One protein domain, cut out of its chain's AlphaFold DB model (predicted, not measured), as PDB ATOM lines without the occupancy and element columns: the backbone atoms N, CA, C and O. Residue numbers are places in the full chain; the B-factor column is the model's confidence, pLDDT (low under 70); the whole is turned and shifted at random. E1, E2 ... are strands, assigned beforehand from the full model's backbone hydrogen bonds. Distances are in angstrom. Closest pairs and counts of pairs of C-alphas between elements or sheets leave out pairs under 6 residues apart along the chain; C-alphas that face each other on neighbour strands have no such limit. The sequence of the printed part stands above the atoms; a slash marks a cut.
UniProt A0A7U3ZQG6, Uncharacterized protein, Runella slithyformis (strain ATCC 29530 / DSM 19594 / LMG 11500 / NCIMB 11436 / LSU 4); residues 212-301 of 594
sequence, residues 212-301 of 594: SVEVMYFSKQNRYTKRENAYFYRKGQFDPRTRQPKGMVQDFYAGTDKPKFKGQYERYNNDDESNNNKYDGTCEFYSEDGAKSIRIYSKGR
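AT A GLANCE: This is residues 212 to 301 of the 594 residues of an uncharacterized protein of Runella slithyformis (strain ATCC 29530 / DSM 19594 / LMG 11500 / NCIMB 11436 / LSU 4) (UniProt A0A7U3ZQG6). The domain is built on one twisted sheet of six strands, an open wall with no named helix over either face, hollowed into a trough where E3, E4 and E5 bend sharply. The strands run back and forth side by side, E1 and E6 at the two edges, and the links of residues 219 to 231 and 268 to 277 bulge on the hollow side of the sheet. The printed part has 90 residues with six named strands, which follow each other along the chain and across the sheet in the same order, E1 - E2 - E3 - E4 - E5 - E6, each antiparallel to its neighbours. The class is all strand, with 46 of the 90 printed residues in named strands. The whole is compact, with a radius of gyration of the C-alphas of 12.5 A, and spans 36 by 35 by 27 A.

IN THESE COORDINATES: Begin near the first printed residue and find C-alpha 214 at (41.938, 54.205, -42.406); from there E1, residues 214 to 218, runs 13.3 A. Go on past 13 residues to E2, residues 232 to 238, 16.4 A long. E3, residues 245 to 253, measures 17.8 A from first to last C-alpha and bends by 99 degrees at residue 248. E4, residues 259 to 267, begins with C-alpha 259 at (50.722, 40.446, -41.310), runs 21.3 A and bends by 60 degrees at residue 264. E5, residues 278 to 286, is 17.2 A long and bends by 112 degrees at residue 281. E6, residues 292 to 298, runs 19.9 A and ends with C-alpha 298 at (37.076, 34.124, -58.648).

HOW THE PARTS SIT: Read the sheet from its edge strand E1; the six strands form a meander, each strand the antiparallel neighbour of the one before, and each two that follow each other are a hairpin. E1 and E2 stand at 142 degrees between their directions; look at C-alphas 217 and 233, which face each other at 4.3 A, and at N 234 and O 216, within hydrogen-bond range at 2.8 A. E2 and E3 stand at 163 degrees, with N 235 and O 250 at 2.8 A and N 246 and O 237 at 2.8 A, both within hydrogen-bond range. E3 and E4 stand at 154 degrees; N 251 and O 261 are within hydrogen-bond range at 2.8 A. E4 and E5 stand at 170 degrees, and here N 262 and O 284 at 2.8 A and N 278 and O 267 at 2.9 A are within hydrogen-bond range. E5 and the other edge strand, E6, stand at 176 degrees, with N 283 and O 295 within hydrogen-bond range at 2.8 A. Among the strands that are apart are E1 and E6. From edge to edge the strands' lines turn by 68 degrees, and the sheet's C-alphas lie up to 7.3 A off its best plane.

THE WHOLE: Look for the two C-alphas farthest apart at Glu 228 and Ser 298, 35.9 A from each other. The printed part has no cut from residue 212 to residue 301, and its first and last C-alphas are 29.6 A apart. The link from E1 to E2 is long; those from E2 to E3 and from E4 to E5 are short; those from E3 to E4 and from E5 to E6 are tight. In the B-factor column the mean pLDDT of the printed part is 91.6, and the model's confidence is low, under 70, at residues 212 and 274.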
ATOM      1  N   SER A 212      43.440  58.206 -48.747       67.94
ATOM      2  CA  SER A 212      43.410  57.861 -47.320       67.94
ATOM      3  C   SER A 212      43.329  56.356 -47.057       67.94
ATOM      4  O   SER A 212      42.588  55.611 -47.699       67.94
ATOM      5  N   VAL A 213      44.121  55.913 -46.077       83.38
ATOM      6  CA  VAL A 213      44.116  54.554 -45.525       83.38
ATOM      7  C   VAL A 213      43.687  54.666 -44.069       83.38
ATOM      8  O   VAL A 213      44.441  55.153 -43.228       83.38
ATOM      9  N   GLU A 214      42.462  54.245 -43.771       92.19
ATOM     10  CA  GLU A 214      41.938  54.205 -42.406       92.19
ATOM     11  C   GLU A 214      42.415  52.926 -41.692       92.19
ATOM     12  O   GLU A 214      42.727  51.911 -42.326       92.19
ATOM     13  N   VAL A 215      42.491  52.984 -40.359       94.69
ATOM     14  CA  VAL A 215      42.856  51.853 -39.497       94.69
ATOM     15  C   VAL A 215      41.673  51.498 -38.605       94.69
ATOM     16  O   VAL A 215      41.271  52.298 -37.761       94.69
ATOM     17  N   MET A 216      41.144  50.283 -38.753       93.88
ATOM     18  CA  MET A 216      40.085  49.743 -37.891       93.88
ATOM     19  C   MET A 216      40.625  48.596 -37.030       93.88
ATOM     20  O   MET A 216      41.411  47.781 -37.509       93.88
ATOM     21  N   TYR A 217      40.208  48.519 -35.764       94.31
ATOM     22  CA  TYR A 217      40.695  47.539 -34.785       94.31
ATOM     23  C   TYR A 217      39.633  46.473 -34.490       94.31
ATOM     24  O   TYR A 217      38.453  46.798 -34.350       94.31
ATOM     25  N   PHE A 218      40.053  45.209 -34.370       92.94
ATOM     26  CA  PHE A 218      39.170  44.045 -34.265       92.94
ATOM     27  C   PHE A 218      39.568  43.111 -33.114       92.94
ATOM     28  O   PHE A 218      40.753  42.881 -32.860       92.94
ATOM     29  N   SER A 219      38.576  42.550 -32.419       93.25
ATOM     30  CA  SER A 219      38.772  41.547 -31.366       93.25
ATOM     31  C   SER A 219      39.089  40.161 -31.947       93.25
ATOM     32  O   SER A 219      39.024  39.938 -33.157       93.25
ATOM     33  N   LYS A 220      39.369  39.178 -31.079       90.31
ATOM     34  CA  LYS A 220      39.557  37.771 -31.486       90.31
ATOM     35  C   LYS A 220      38.285  37.110 -32.048       90.31
ATOM     36  O   LYS A 220      38.363  36.048 -32.651       90.31
ATOM     37  N   GLN A 221      37.128  37.747 -31.877       88.81
ATOM     38  CA  GLN A 221      35.837  37.363 -32.457       88.81
ATOM     39  C   GLN A 221      35.501  38.188 -33.713       88.81
ATOM     40  O   GLN A 221      34.336  38.272 -34.087       88.81
ATOM     41  N   ASN A 222      36.499  38.837 -34.327       87.31
ATOM     42  CA  ASN A 222      36.384  39.656 -35.540       87.31
ATOM     43  C   ASN A 222      35.399  40.843 -35.440       87.31
ATOM     44  O   ASN A 222      34.973  41.387 -36.453       87.31
ATOM     45  N   ARG A 223      35.064  41.293 -34.222       87.44
ATOM     46  CA  ARG A 223      34.197  42.459 -33.978       87.44
ATOM     47  C   ARG A 223      35.020  43.724 -33.780       87.44
ATOM     48  O   ARG A 223      36.091  43.657 -33.177       87.44
ATOM     49  N   TYR A 224      34.504  44.875 -34.216       89.19
ATOM     50  CA  TYR A 224      35.140  46.169 -33.957       89.19
ATOM     51  C   TYR A 224      35.386  46.399 -32.459       89.19
ATOM     52  O   TYR A 224      34.546  46.080 -31.617       89.19
ATOM     53  N   THR A 225      36.539  46.974 -32.128       92.94
ATOM     54  CA  THR A 225      36.971  47.247 -30.752       92.94
ATOM     55  C   THR A 225      37.901  48.467 -30.708       92.94
ATOM     56  O   THR A 225      38.202  49.066 -31.740       92.94
ATOM     57  N   LYS A 226      38.352  48.863 -29.514       95.56
ATOM     58  CA  LYS A 226      39.392  49.892 -29.344       95.56
ATOM     59  C   LYS A 226      40.793  49.283 -29.482       95.56
ATOM     60  O   LYS A 226      40.957  48.076 -29.308       95.56
ATOM     61  N   ARG A 227      41.807  50.113 -29.756       96.31
ATOM     62  CA  ARG A 227      43.201  49.684 -29.995       96.31
ATOM     63  C   ARG A 227      43.763  48.814 -28.869       96.31
ATOM     64  O   ARG A 227      44.484  47.862 -29.142       96.31
ATOM     65  N   GLU A 228      43.409  49.121 -27.628       96.38
ATOM     66  CA  GLU A 228      43.919  48.478 -26.410       96.38
ATOM     67  C   GLU A 228      43.404  47.036 -26.260       96.38
ATOM     68  O   GLU A 228      44.056  46.200 -25.643       96.38
ATOM     69  N   ASN A 229      42.253  46.740 -26.873       96.75
ATOM     70  CA  ASN A 229      41.562  45.449 -26.833       96.75
ATOM     71  C   ASN A 229      41.628  44.711 -28.189       96.75
ATOM     72  O   ASN A 229      40.819  43.817 -28.457       96.75
ATOM     73  N   ALA A 230      42.530  45.127 -29.082       96.94
ATOM     74  CA  ALA A 230      42.644  44.591 -30.431       96.94
ATOM     75  C   ALA A 230      43.446  43.282 -30.464       96.94
ATOM     76  O   ALA A 230      44.533  43.182 -29.901       96.94
ATOM     77  N   TYR A 231      42.942  42.294 -31.200       95.44
ATOM     78  CA  TYR A 231      43.707  41.113 -31.609       95.44
ATOM     79  C   TYR A 231      44.418  41.368 -32.946       95.44
ATOM     80  O   TYR A 231      45.584  41.012 -33.127       95.44
ATOM     81  N   PHE A 232      43.743  42.059 -33.866       96.38
ATOM     82  CA  PHE A 232      44.322  42.553 -35.110       96.38
ATOM     83  C   PHE A 232      43.754  43.926 -35.477       96.38
ATOM     84  O   PHE A 232      42.730  44.360 -34.943       96.38
ATOM     85  N   TYR A 233      44.416  44.610 -36.401       96.62
ATOM     86  CA  TYR A 233      43.898  45.812 -37.044       96.62
ATOM     87  C   TYR A 233      43.953  45.666 -38.566       96.62
ATOM     88  O   TYR A 233      44.794  44.939 -39.090       96.62
ATOM     89  N   ARG A 234      43.061  46.361 -39.273       95.69
ATOM     90  CA  ARG A 234      42.946  46.376 -40.736       95.69
ATOM     91  C   ARG A 234      43.266  47.769 -41.261       95.69
ATOM     92  O   ARG A 234      42.641  48.737 -40.836       95.69
ATOM     93  N   LYS A 235      44.221  47.851 -42.186       96.56
ATOM     94  CA  LYS A 235      44.525  49.026 -43.013       96.56
ATOM     95  C   LYS A 235      43.789  48.881 -44.344       96.56
ATOM     96  O   LYS A 235      43.901  47.839 -44.993       96.56
ATOM     97  N   GLY A 236      43.046  49.903 -44.757       93.81
ATOM     98  CA  GLY A 236      42.332  49.892 -46.036       93.81
ATOM     99  C   GLY A 236      41.481  51.135 -46.276       93.81
ATOM    100  O   GLY A 236      41.508  52.086 -45.497       93.81
ATOM    101  N   GLN A 237      40.708  51.106 -47.359       91.38
ATOM    102  CA  GLN A 237      39.593  52.027 -47.579       91.38
ATOM    103  C   GLN A 237      38.308  51.372 -47.083       91.38
ATOM    104  O   GLN A 237      38.120  50.168 -47.264       91.38
ATOM    105  N   PHE A 238      37.400  52.160 -46.512       89.69
ATOM    106  CA  PHE A 238      36.101  51.684 -46.041       89.69
ATOM    107  C   PHE A 238      34.980  52.580 -46.567       89.69
ATOM    108  O   PHE A 238      35.187  53.749 -46.897       89.69
ATOM    109  N   ASP A 239      33.766  52.042 -46.659       88.25
ATOM    110  CA  ASP A 239      32.589  52.867 -46.887       88.25
ATOM    111  C   ASP A 239      32.291  53.735 -45.649       88.25
ATOM    112  O   ASP A 239      32.164  53.188 -44.551       88.25
ATOM    113  N   PRO A 240      32.123  55.064 -45.779       87.19
ATOM    114  CA  PRO A 240      31.869  55.927 -44.625       87.19
ATOM    115  C   PRO A 240      30.495  55.693 -43.975       87.19
ATOM    116  O   PRO A 240      30.298  56.105 -42.835       87.19
ATOM    117  N   ARG A 241      29.546  55.036 -44.666       87.69
ATOM    118  CA  ARG A 241      28.217  54.686 -44.137       87.69
ATOM    119  C   ARG A 241      28.181  53.261 -43.590       87.69
ATOM    120  O   ARG A 241      27.717  53.066 -42.474       87.69
ATOM    121  N   THR A 242      28.649  52.268 -44.354       86.12
ATOM    122  CA  THR A 242      28.536  50.846 -43.956       86.12
ATOM    123  C   THR A 242      29.749  50.308 -43.194       86.12
ATOM    124  O   THR A 242      29.676  49.213 -42.641       86.12
ATOM    125  N   ARG A 243      30.872  51.045 -43.174       86.31
ATOM    126  CA  ARG A 243      32.184  50.628 -42.633       86.31
ATOM    127  C   ARG A 243      32.746  49.326 -43.220       86.31
ATOM    128  O   ARG A 243      33.720  48.778 -42.710       86.31
ATOM    129  N   GLN A 244      32.181  48.855 -44.330       87.50
ATOM    130  CA  GLN A 244      32.685  47.702 -45.072       87.50
ATOM    131  C   GLN A 244      33.928  48.104 -45.888       87.50
ATOM    132  O   GLN A 244      33.973  49.227 -46.396       87.50
ATOM    133  N   PRO A 245      34.932  47.222 -46.033       90.81
ATOM    134  CA  PRO A 245      36.137  47.505 -46.801       90.81
ATOM    135  C   PRO A 245      35.846  47.648 -48.301       90.81
ATOM    136  O   PRO A 245      34.967  46.977 -48.842       90.81
ATOM    137  N   LYS A 246      36.616  48.500 -48.982       89.25
ATOM    138  CA  LYS A 246      36.573  48.707 -50.437       89.25
ATOM    139  C   LYS A 246      37.915  48.340 -51.063       89.25
ATOM    140  O   LYS A 246      38.945  48.893 -50.691       89.25
ATOM    141  N   GLY A 247      37.884  47.435 -52.042       89.56
ATOM    142  CA  GLY A 247      39.083  46.949 -52.727       89.56
ATOM    143  C   GLY A 247      39.991  46.119 -51.813       89.56
ATOM    144  O   GLY A 247      39.516  45.309 -51.017       89.56
ATOM    145  N   MET A 248      41.302  46.319 -51.953       93.31
ATOM    146  CA  MET A 248      42.329  45.607 -51.191       93.31
ATOM    147  C   MET A 248      42.475  46.152 -49.765       93.31
ATOM    148  O   MET A 248      42.561  47.363 -49.557       93.31
ATOM    149  N   VAL A 249      42.617  45.250 -48.794       95.19
ATOM    150  CA  VAL A 249      42.972  45.567 -47.401       95.19
ATOM    151  C   VAL A 249      44.179  44.761 -46.926       95.19
ATOM    152  O   VAL A 249      44.596  43.801 -47.578       95.19
ATOM    153  N   GLN A 250      44.733  45.151 -45.778       97.31
ATOM    154  CA  GLN A 250      45.818  44.453 -45.087       97.31
ATOM    155  C   GLN A 250      45.526  44.375 -43.580       97.31
ATOM    156  O   GLN A 250      45.407  45.410 -42.921       97.31
ATOM    157  N   ASP A 251      45.442  43.165 -43.027       96.50
ATOM    158  CA  ASP A 251      45.315  42.917 -41.588       96.50
ATOM    159  C   ASP A 251      46.689  42.650 -40.967       96.50
ATOM    160  O   ASP A 251      47.500  41.919 -41.541       96.50
ATOM    161  N   PHE A 252      46.905  43.138 -39.747       97.56
ATOM    162  CA  PHE A 252      48.119  42.927 -38.958       97.56
ATOM    163  C   PHE A 252      47.766  42.558 -37.513       97.56
ATOM    164  O   PHE A 252      46.844  43.130 -36.930       97.56
ATOM    165  N   TYR A 253      48.503  41.623 -36.917       97.12
ATOM    166  CA  TYR A 253      48.336  41.217 -35.520       97.12
ATOM    167  C   TYR A 253      48.740  42.354 -34.572       97.12
ATOM    168  O   TYR A 253      49.900  42.761 -34.538       97.12
ATOM    169  N   ALA A 254      47.802  42.844 -33.759       96.12
ATOM    170  CA  ALA A 254      47.959  44.108 -33.034       96.12
ATOM    171  C   ALA A 254      49.064  44.085 -31.959       96.12
ATOM    172  O   ALA A 254      49.607  45.132 -31.624       96.12
ATOM    173  N   GLY A 255      49.416  42.900 -31.444       94.31
ATOM    174  CA  GLY A 255      50.502  42.713 -30.475       94.31
ATOM    175  C   GLY A 255      51.882  42.404 -31.076       94.31
ATOM    176  O   GLY A 255      52.823  42.217 -30.313       94.31
ATOM    177  N   THR A 256      52.021  42.286 -32.405       95.38
ATOM    178  CA  THR A 256      53.316  41.945 -33.047       95.38
ATOM    179  C   THR A 256      53.610  42.673 -34.365       95.38
ATOM    180  O   THR A 256      54.690  42.480 -34.916       95.38
ATOM    181  N   ASP A 257      52.654  43.437 -34.909       95.81
ATOM    182  CA  ASP A 257      52.696  44.073 -36.239       95.81
ATOM    183  C   ASP A 257      53.011  43.126 -37.422       95.81
ATOM    184  O   ASP A 257      53.200  43.566 -38.557       95.81
ATOM    185  N   LYS A 258      52.989  41.802 -37.203       96.00
ATOM    186  CA  LYS A 258      53.064  40.802 -38.274       96.00
ATOM    187  C   LYS A 258      51.805  40.856 -39.149       96.00
ATOM    188  O   LYS A 258      50.714  41.051 -38.607       96.00
ATOM    189  N   PRO A 259      51.903  40.607 -40.468       96.62
ATOM    190  CA  PRO A 259      50.722  40.446 -41.310       96.62
ATOM    191  C   PRO A 259      49.866  39.256 -40.846       96.62
ATOM    192  O   PRO A 259      50.388  38.250 -40.370       96.62
ATOM    193  N   LYS A 260      48.548  39.386 -41.022       96.31
ATOM    194  CA  LYS A 260      47.502  38.373 -40.786       96.31
ATOM    195  C   LYS A 260      46.763  38.033 -42.085       96.31
ATOM    196  O   LYS A 260      46.474  36.872 -42.360       96.31
ATOM    197  N   PHE A 261      46.451  39.043 -42.893       96.56
ATOM    198  CA  PHE A 261      45.724  38.897 -44.156       96.56
ATOM    199  C   PHE A 261      46.076  40.046 -45.108       96.56
ATOM    200  O   PHE A 261      46.401  41.143 -44.664       96.56
ATOM    201  N   LYS A 262      45.994  39.812 -46.414       97.56
ATOM    202  CA  LYS A 262      46.082  40.830 -47.463       97.56
ATOM    203  C   LYS A 262      45.273  40.351 -48.663       97.56
ATOM    204  O   LYS A 262      45.569  39.291 -49.202       97.56
ATOM    205  N   GLY A 263      44.273  41.107 -49.098       96.44
ATOM    206  CA  GLY A 263      43.366  40.651 -50.153       96.44
ATOM    207  C   GLY A 263      42.132  41.528 -50.317       96.44
ATOM    208  O   GLY A 263      42.000  42.547 -49.638       96.44
ATOM    209  N   GLN A 264      41.228  41.114 -51.203       93.88
ATOM    210  CA  GLN A 264      39.956  41.784 -51.475       93.88
ATOM    211  C   GLN A 264      38.770  40.887 -51.096       93.88
ATOM    212  O   GLN A 264      38.786  39.671 -51.300       93.88
ATOM    213  N   TYR A 265      37.713  41.510 -50.573       91.88
ATOM    214  CA  TYR A 265      36.425  40.862 -50.332       91.88
ATOM    215  C   TYR A 265      35.493  41.032 -51.545       91.88
ATOM    216  O   TYR A 265      35.318  42.143 -52.040       91.88
ATOM    217  N   GLU A 266      34.855  39.946 -51.988       88.44
ATOM    218  CA  GLU A 266      33.661  39.982 -52.854       88.44
ATOM    219  C   GLU A 266      32.429  40.380 -52.025       88.44
ATOM    220  O   GLU A 266      31.618  41.211 -52.428       88.44
ATOM    221  N   ARG A 267      32.302  39.779 -50.836       86.56
ATOM    222  CA  ARG A 267      31.233  40.031 -49.868       86.56
ATOM    223  C   ARG A 267      31.849  40.098 -48.485       86.56
ATOM    224  O   ARG A 267      32.623  39.218 -48.118       86.56
ATOM    225  N   TYR A 268      31.460  41.107 -47.718       85.88
ATOM    226  CA  TYR A 268      31.964  41.327 -46.372       85.88
ATOM    227  C   TYR A 268      30.823  41.406 -45.352       85.88
ATOM    228  O   TYR A 268      29.863  42.160 -45.554       85.88
ATOM    229  N   ASN A 269      30.937  40.651 -44.259       85.06
ATOM    230  CA  ASN A 269      30.000  40.646 -43.140       85.06
ATOM    231  C   ASN A 269      30.746  40.779 -41.800       85.06
ATOM    232  O   ASN A 269      31.515  39.895 -41.434       85.06
ATOM    233  N   ASN A 270      30.480  41.855 -41.053       74.62
ATOM    234  CA  ASN A 270      31.074  42.092 -39.731       74.62
ATOM    235  C   ASN A 270      30.575  41.110 -38.659       74.62
ATOM    236  O   ASN A 270      31.320  40.778 -37.742       74.62
ATOM    237  N   ASP A 271      29.319  40.667 -38.748       75.69
ATOM    238  CA  ASP A 271      28.693  39.874 -37.680       75.69
ATOM    239  C   ASP A 271      29.141  38.404 -37.694       75.69
ATOM    240  O   ASP A 271      29.028  37.704 -36.686       75.69
ATOM    241  N   ASP A 272      29.675  37.954 -38.835       70.94
ATOM    242  CA  ASP A 272      30.211  36.614 -39.065       70.94
ATOM    243  C   ASP A 272      31.268  36.642 -40.189       70.94
ATOM    244  O   ASP A 272      31.033  36.185 -41.313       70.94
ATOM    245  N   GLU A 273      32.456  37.184 -39.887       71.06
ATOM    246  CA  GLU A 273      33.603  37.127 -40.812       71.06
ATOM    247  C   GLU A 273      34.015  35.678 -41.154       71.06
ATOM    248  O   GLU A 273      34.666  35.453 -42.175       71.06
ATOM    249  N   SER A 274      33.673  34.712 -40.294       69.62
ATOM    250  CA  SER A 274      34.047  33.296 -40.398       69.62
ATOM    251  C   SER A 274      33.366  32.586 -41.567       69.62
ATOM    252  O   SER A 274      34.061  32.003 -42.396       69.62
ATOM    253  N   ASN A 275      32.032  32.648 -41.653       73.00
ATOM    254  CA  ASN A 275      31.269  31.854 -42.628       73.00
ATOM    255  C   ASN A 275      30.669  32.696 -43.767       73.00
ATOM    256  O   ASN A 275      30.320  32.156 -44.816       73.00
ATOM    257  N   ASN A 276      30.518  34.014 -43.582       79.88
ATOM    258  CA  ASN A 276      29.787  34.871 -44.525       79.88
ATOM    259  C   ASN A 276      30.664  35.772 -45.411       79.88
ATOM    260  O   ASN A 276      30.138  36.350 -46.373       79.88
ATOM    261  N   ASN A 277      31.967  35.870 -45.131       85.56
ATOM    262  CA  ASN A 277      32.920  36.563 -45.996       85.56
ATOM    263  C   ASN A 277      33.228  35.749 -47.256       85.56
ATOM    264  O   ASN A 277      33.516  34.555 -47.198       85.56
ATOM    265  N   LYS A 278      33.241  36.429 -48.401       90.94
ATOM    266  CA  LYS A 278      33.734  35.898 -49.675       90.94
ATOM    267  C   LYS A 278      34.860  36.773 -50.193       90.94
ATOM    268  O   LYS A 278      34.838  37.987 -50.004       90.94
ATOM    269  N   TYR A 279      35.802  36.159 -50.892       94.25
ATOM    270  CA  TYR A 279      37.024  36.790 -51.386       94.25
ATOM    271  C   TYR A 279      37.039  36.821 -52.918       94.25
ATOM    272  O   TYR A 279      36.374  36.002 -53.553       94.25
ATOM    273  N   ASP A 280      37.801  37.739 -53.511       94.25
ATOM    274  CA  ASP A 280      38.032  37.780 -54.961       94.25
ATOM    275  C   ASP A 280      39.487  38.152 -55.274       94.25
ATOM    276  O   ASP A 280      40.129  38.873 -54.507       94.25
ATOM    277  N   GLY A 281      40.019  37.647 -56.389       96.12
ATOM    278  CA  GLY A 281      41.423  37.832 -56.753       96.12
ATOM    279  C   GLY A 281      42.394  37.088 -55.826       96.12
ATOM    280  O   GLY A 281      42.058  36.055 -55.242       96.12
ATOM    281  N   THR A 282      43.629  37.582 -55.723       97.69
ATOM    282  CA  THR A 282      44.688  36.947 -54.922       97.69
ATOM    283  C   THR A 282      44.657  37.431 -53.474       97.69
ATOM    284  O   THR A 282      44.900  38.605 -53.194       97.69
ATOM    285  N   CYS A 283      44.430  36.498 -52.555       97.38
ATOM    286  CA  CYS A 283      44.417  36.715 -51.114       97.38
ATOM    287  C   CYS A 283      45.565  35.960 -50.430       97.38
ATOM    288  O   CYS A 283      45.737  34.757 -50.614       97.38
ATOM    289  N   GLU A 284      46.322  36.656 -49.594       98.12
ATOM    290  CA  GLU A 284      47.403  36.129 -48.765       98.12
ATOM    291  C   GLU A 284      46.917  36.055 -47.309       98.12
ATOM    292  O   GLU A 284      46.490  37.058 -46.742       98.12
ATOM    293  N   PHE A 285      46.980  34.877 -46.691       97.31
ATOM    294  CA  PHE A 285      46.636  34.637 -45.286       97.31
ATOM    295  C   PHE A 285      47.892  34.206 -44.529       97.31
ATOM    296  O   PHE A 285      48.663  33.391 -45.036       97.31
ATOM    297  N   TYR A 286      48.078  34.712 -43.315       97.38
ATOM    298  CA  TYR A 286      49.274  34.510 -42.502       97.38
ATOM    299  C   TYR A 286      48.905  34.008 -41.105       97.38
ATOM    300  O   TYR A 286      47.939  34.474 -40.505       97.38
ATOM    301  N   SER A 287      49.710  33.085 -40.589       95.00
ATOM    302  CA  SER A 287      49.665  32.593 -39.212       95.00
ATOM    303  C   SER A 287      50.626  33.382 -38.316       95.00
ATOM    304  O   SER A 287      51.659  33.872 -38.775       95.00
ATOM    305  N   GLU A 288      50.348  33.444 -37.009       92.75
ATOM    306  CA  GLU A 288      51.208  34.124 -36.017       92.75
ATOM    307  C   GLU A 288      52.658  33.596 -35.988       92.75
ATOM    308  O   GLU A 288      53.590  34.337 -35.657       92.75
ATOM    309  N   ASP A 289      52.872  32.328 -36.358       93.25
ATOM    310  CA  ASP A 289      54.185  31.674 -36.430       93.25
ATOM    311  C   ASP A 289      55.001  32.044 -37.686       93.25
ATOM    312  O   ASP A 289      56.199  31.770 -37.735       93.25
ATOM    313  N   GLY A 290      54.380  32.708 -38.668       93.88
ATOM    314  CA  GLY A 290      54.980  33.096 -39.945       93.88
ATOM    315  C   GLY A 290      54.680  32.159 -41.119       93.88
ATOM    316  O   GLY A 290      55.085  32.471 -42.239       93.88
ATOM    317  N   ALA A 291      53.969  31.041 -40.918       96.75
ATOM    318  CA  ALA A 291      53.437  30.260 -42.035       96.75
ATOM    319  C   ALA A 291      52.391  31.076 -42.818       96.75
ATOM    320  O   ALA A 291      51.730  31.956 -42.260       96.75
ATOM    321  N   LYS A 292      52.220  30.799 -44.117       97.75
ATOM    322  CA  LYS A 292      51.259  31.531 -44.963       97.75
ATOM    323  C   LYS A 292      50.573  30.647 -46.000       97.75
ATOM    324  O   LYS A 292      51.088  29.603 -46.392       97.75
ATOM    325  N   SER A 293      49.436  31.110 -46.509       98.12
ATOM    326  CA  SER A 293      48.808  30.582 -47.721       98.12
ATOM    327  C   SER A 293      48.447  31.713 -48.680       98.12
ATOM    328  O   SER A 293      48.089  32.809 -48.260       98.12
ATOM    329  N   ILE A 294      48.574  31.448 -49.974       98.38
ATOM    330  CA  ILE A 294      48.150  32.313 -51.070       98.38
ATOM    331  C   ILE A 294      46.985  31.597 -51.743       98.38
ATOM    332  O   ILE A 294      47.099  30.428 -52.103       98.38
ATOM    333  N   ARG A 295      45.851  32.274 -51.878       98.06
ATOM    334  CA  ARG A 295      44.599  31.721 -52.393       98.06
ATOM    335  C   ARG A 295      44.067  32.627 -53.485       98.06
ATOM    336  O   ARG A 295      43.867  33.814 -53.249       98.06
ATOM    337  N   ILE A 296      43.839  32.069 -54.666       97.94
ATOM    338  CA  ILE A 296      43.265  32.796 -55.796       97.94
ATOM    339  C   ILE A 296      41.778  32.472 -55.844       97.94
ATOM    340  O   ILE A 296      41.387  31.311 -55.985       97.94
ATOM    341  N   TYR A 297      40.956  33.505 -55.722       96.44
ATOM    342  CA  TYR A 297      39.507  33.429 -55.789       96.44
ATOM    343  C   TYR A 297      38.990  34.022 -57.102       96.44
ATOM    344  O   TYR A 297      39.595  34.926 -57.679       96.44
ATOM    345  N   SER A 298      37.851  33.516 -57.568       94.62
ATOM    346  CA  SER A 298      37.076  34.124 -58.648       94.62
ATOM    347  C   SER A 298      35.591  34.032 -58.318       94.62
ATOM    348  O   SER A 298      35.048  32.931 -58.182       94.62
ATOM    349  N   LYS A 299      34.931  35.186 -58.179       90.81
ATOM    350  CA  LYS A 299      33.500  35.302 -57.845       90.81
ATOM    351  C   LYS A 299      33.147  34.500 -56.584       90.81
ATOM    352  O   LYS A 299      32.306  33.592 -56.602       90.81
ATOM    353  N   GLY A 300      33.930  34.732 -55.527       90.75
ATOM    354  CA  GLY A 300      33.780  34.089 -54.223       90.75
ATOM    355  C   GLY A 300      34.244  32.633 -54.134       90.75
ATOM    356  O   GLY A 300      34.298  32.095 -53.028       90.75
ATOM    357  N   ARG A 301      34.583  31.967 -55.250       93.25
ATOM    358  CA  ARG A 301      35.062  30.574 -55.261       93.25
ATOM    359  C   ARG A 301      36.582  30.511 -55.226       93.25
ATOM    360  O   ARG A 301      37.232  31.192 -56.013       93.25
TER     361      ARG A 301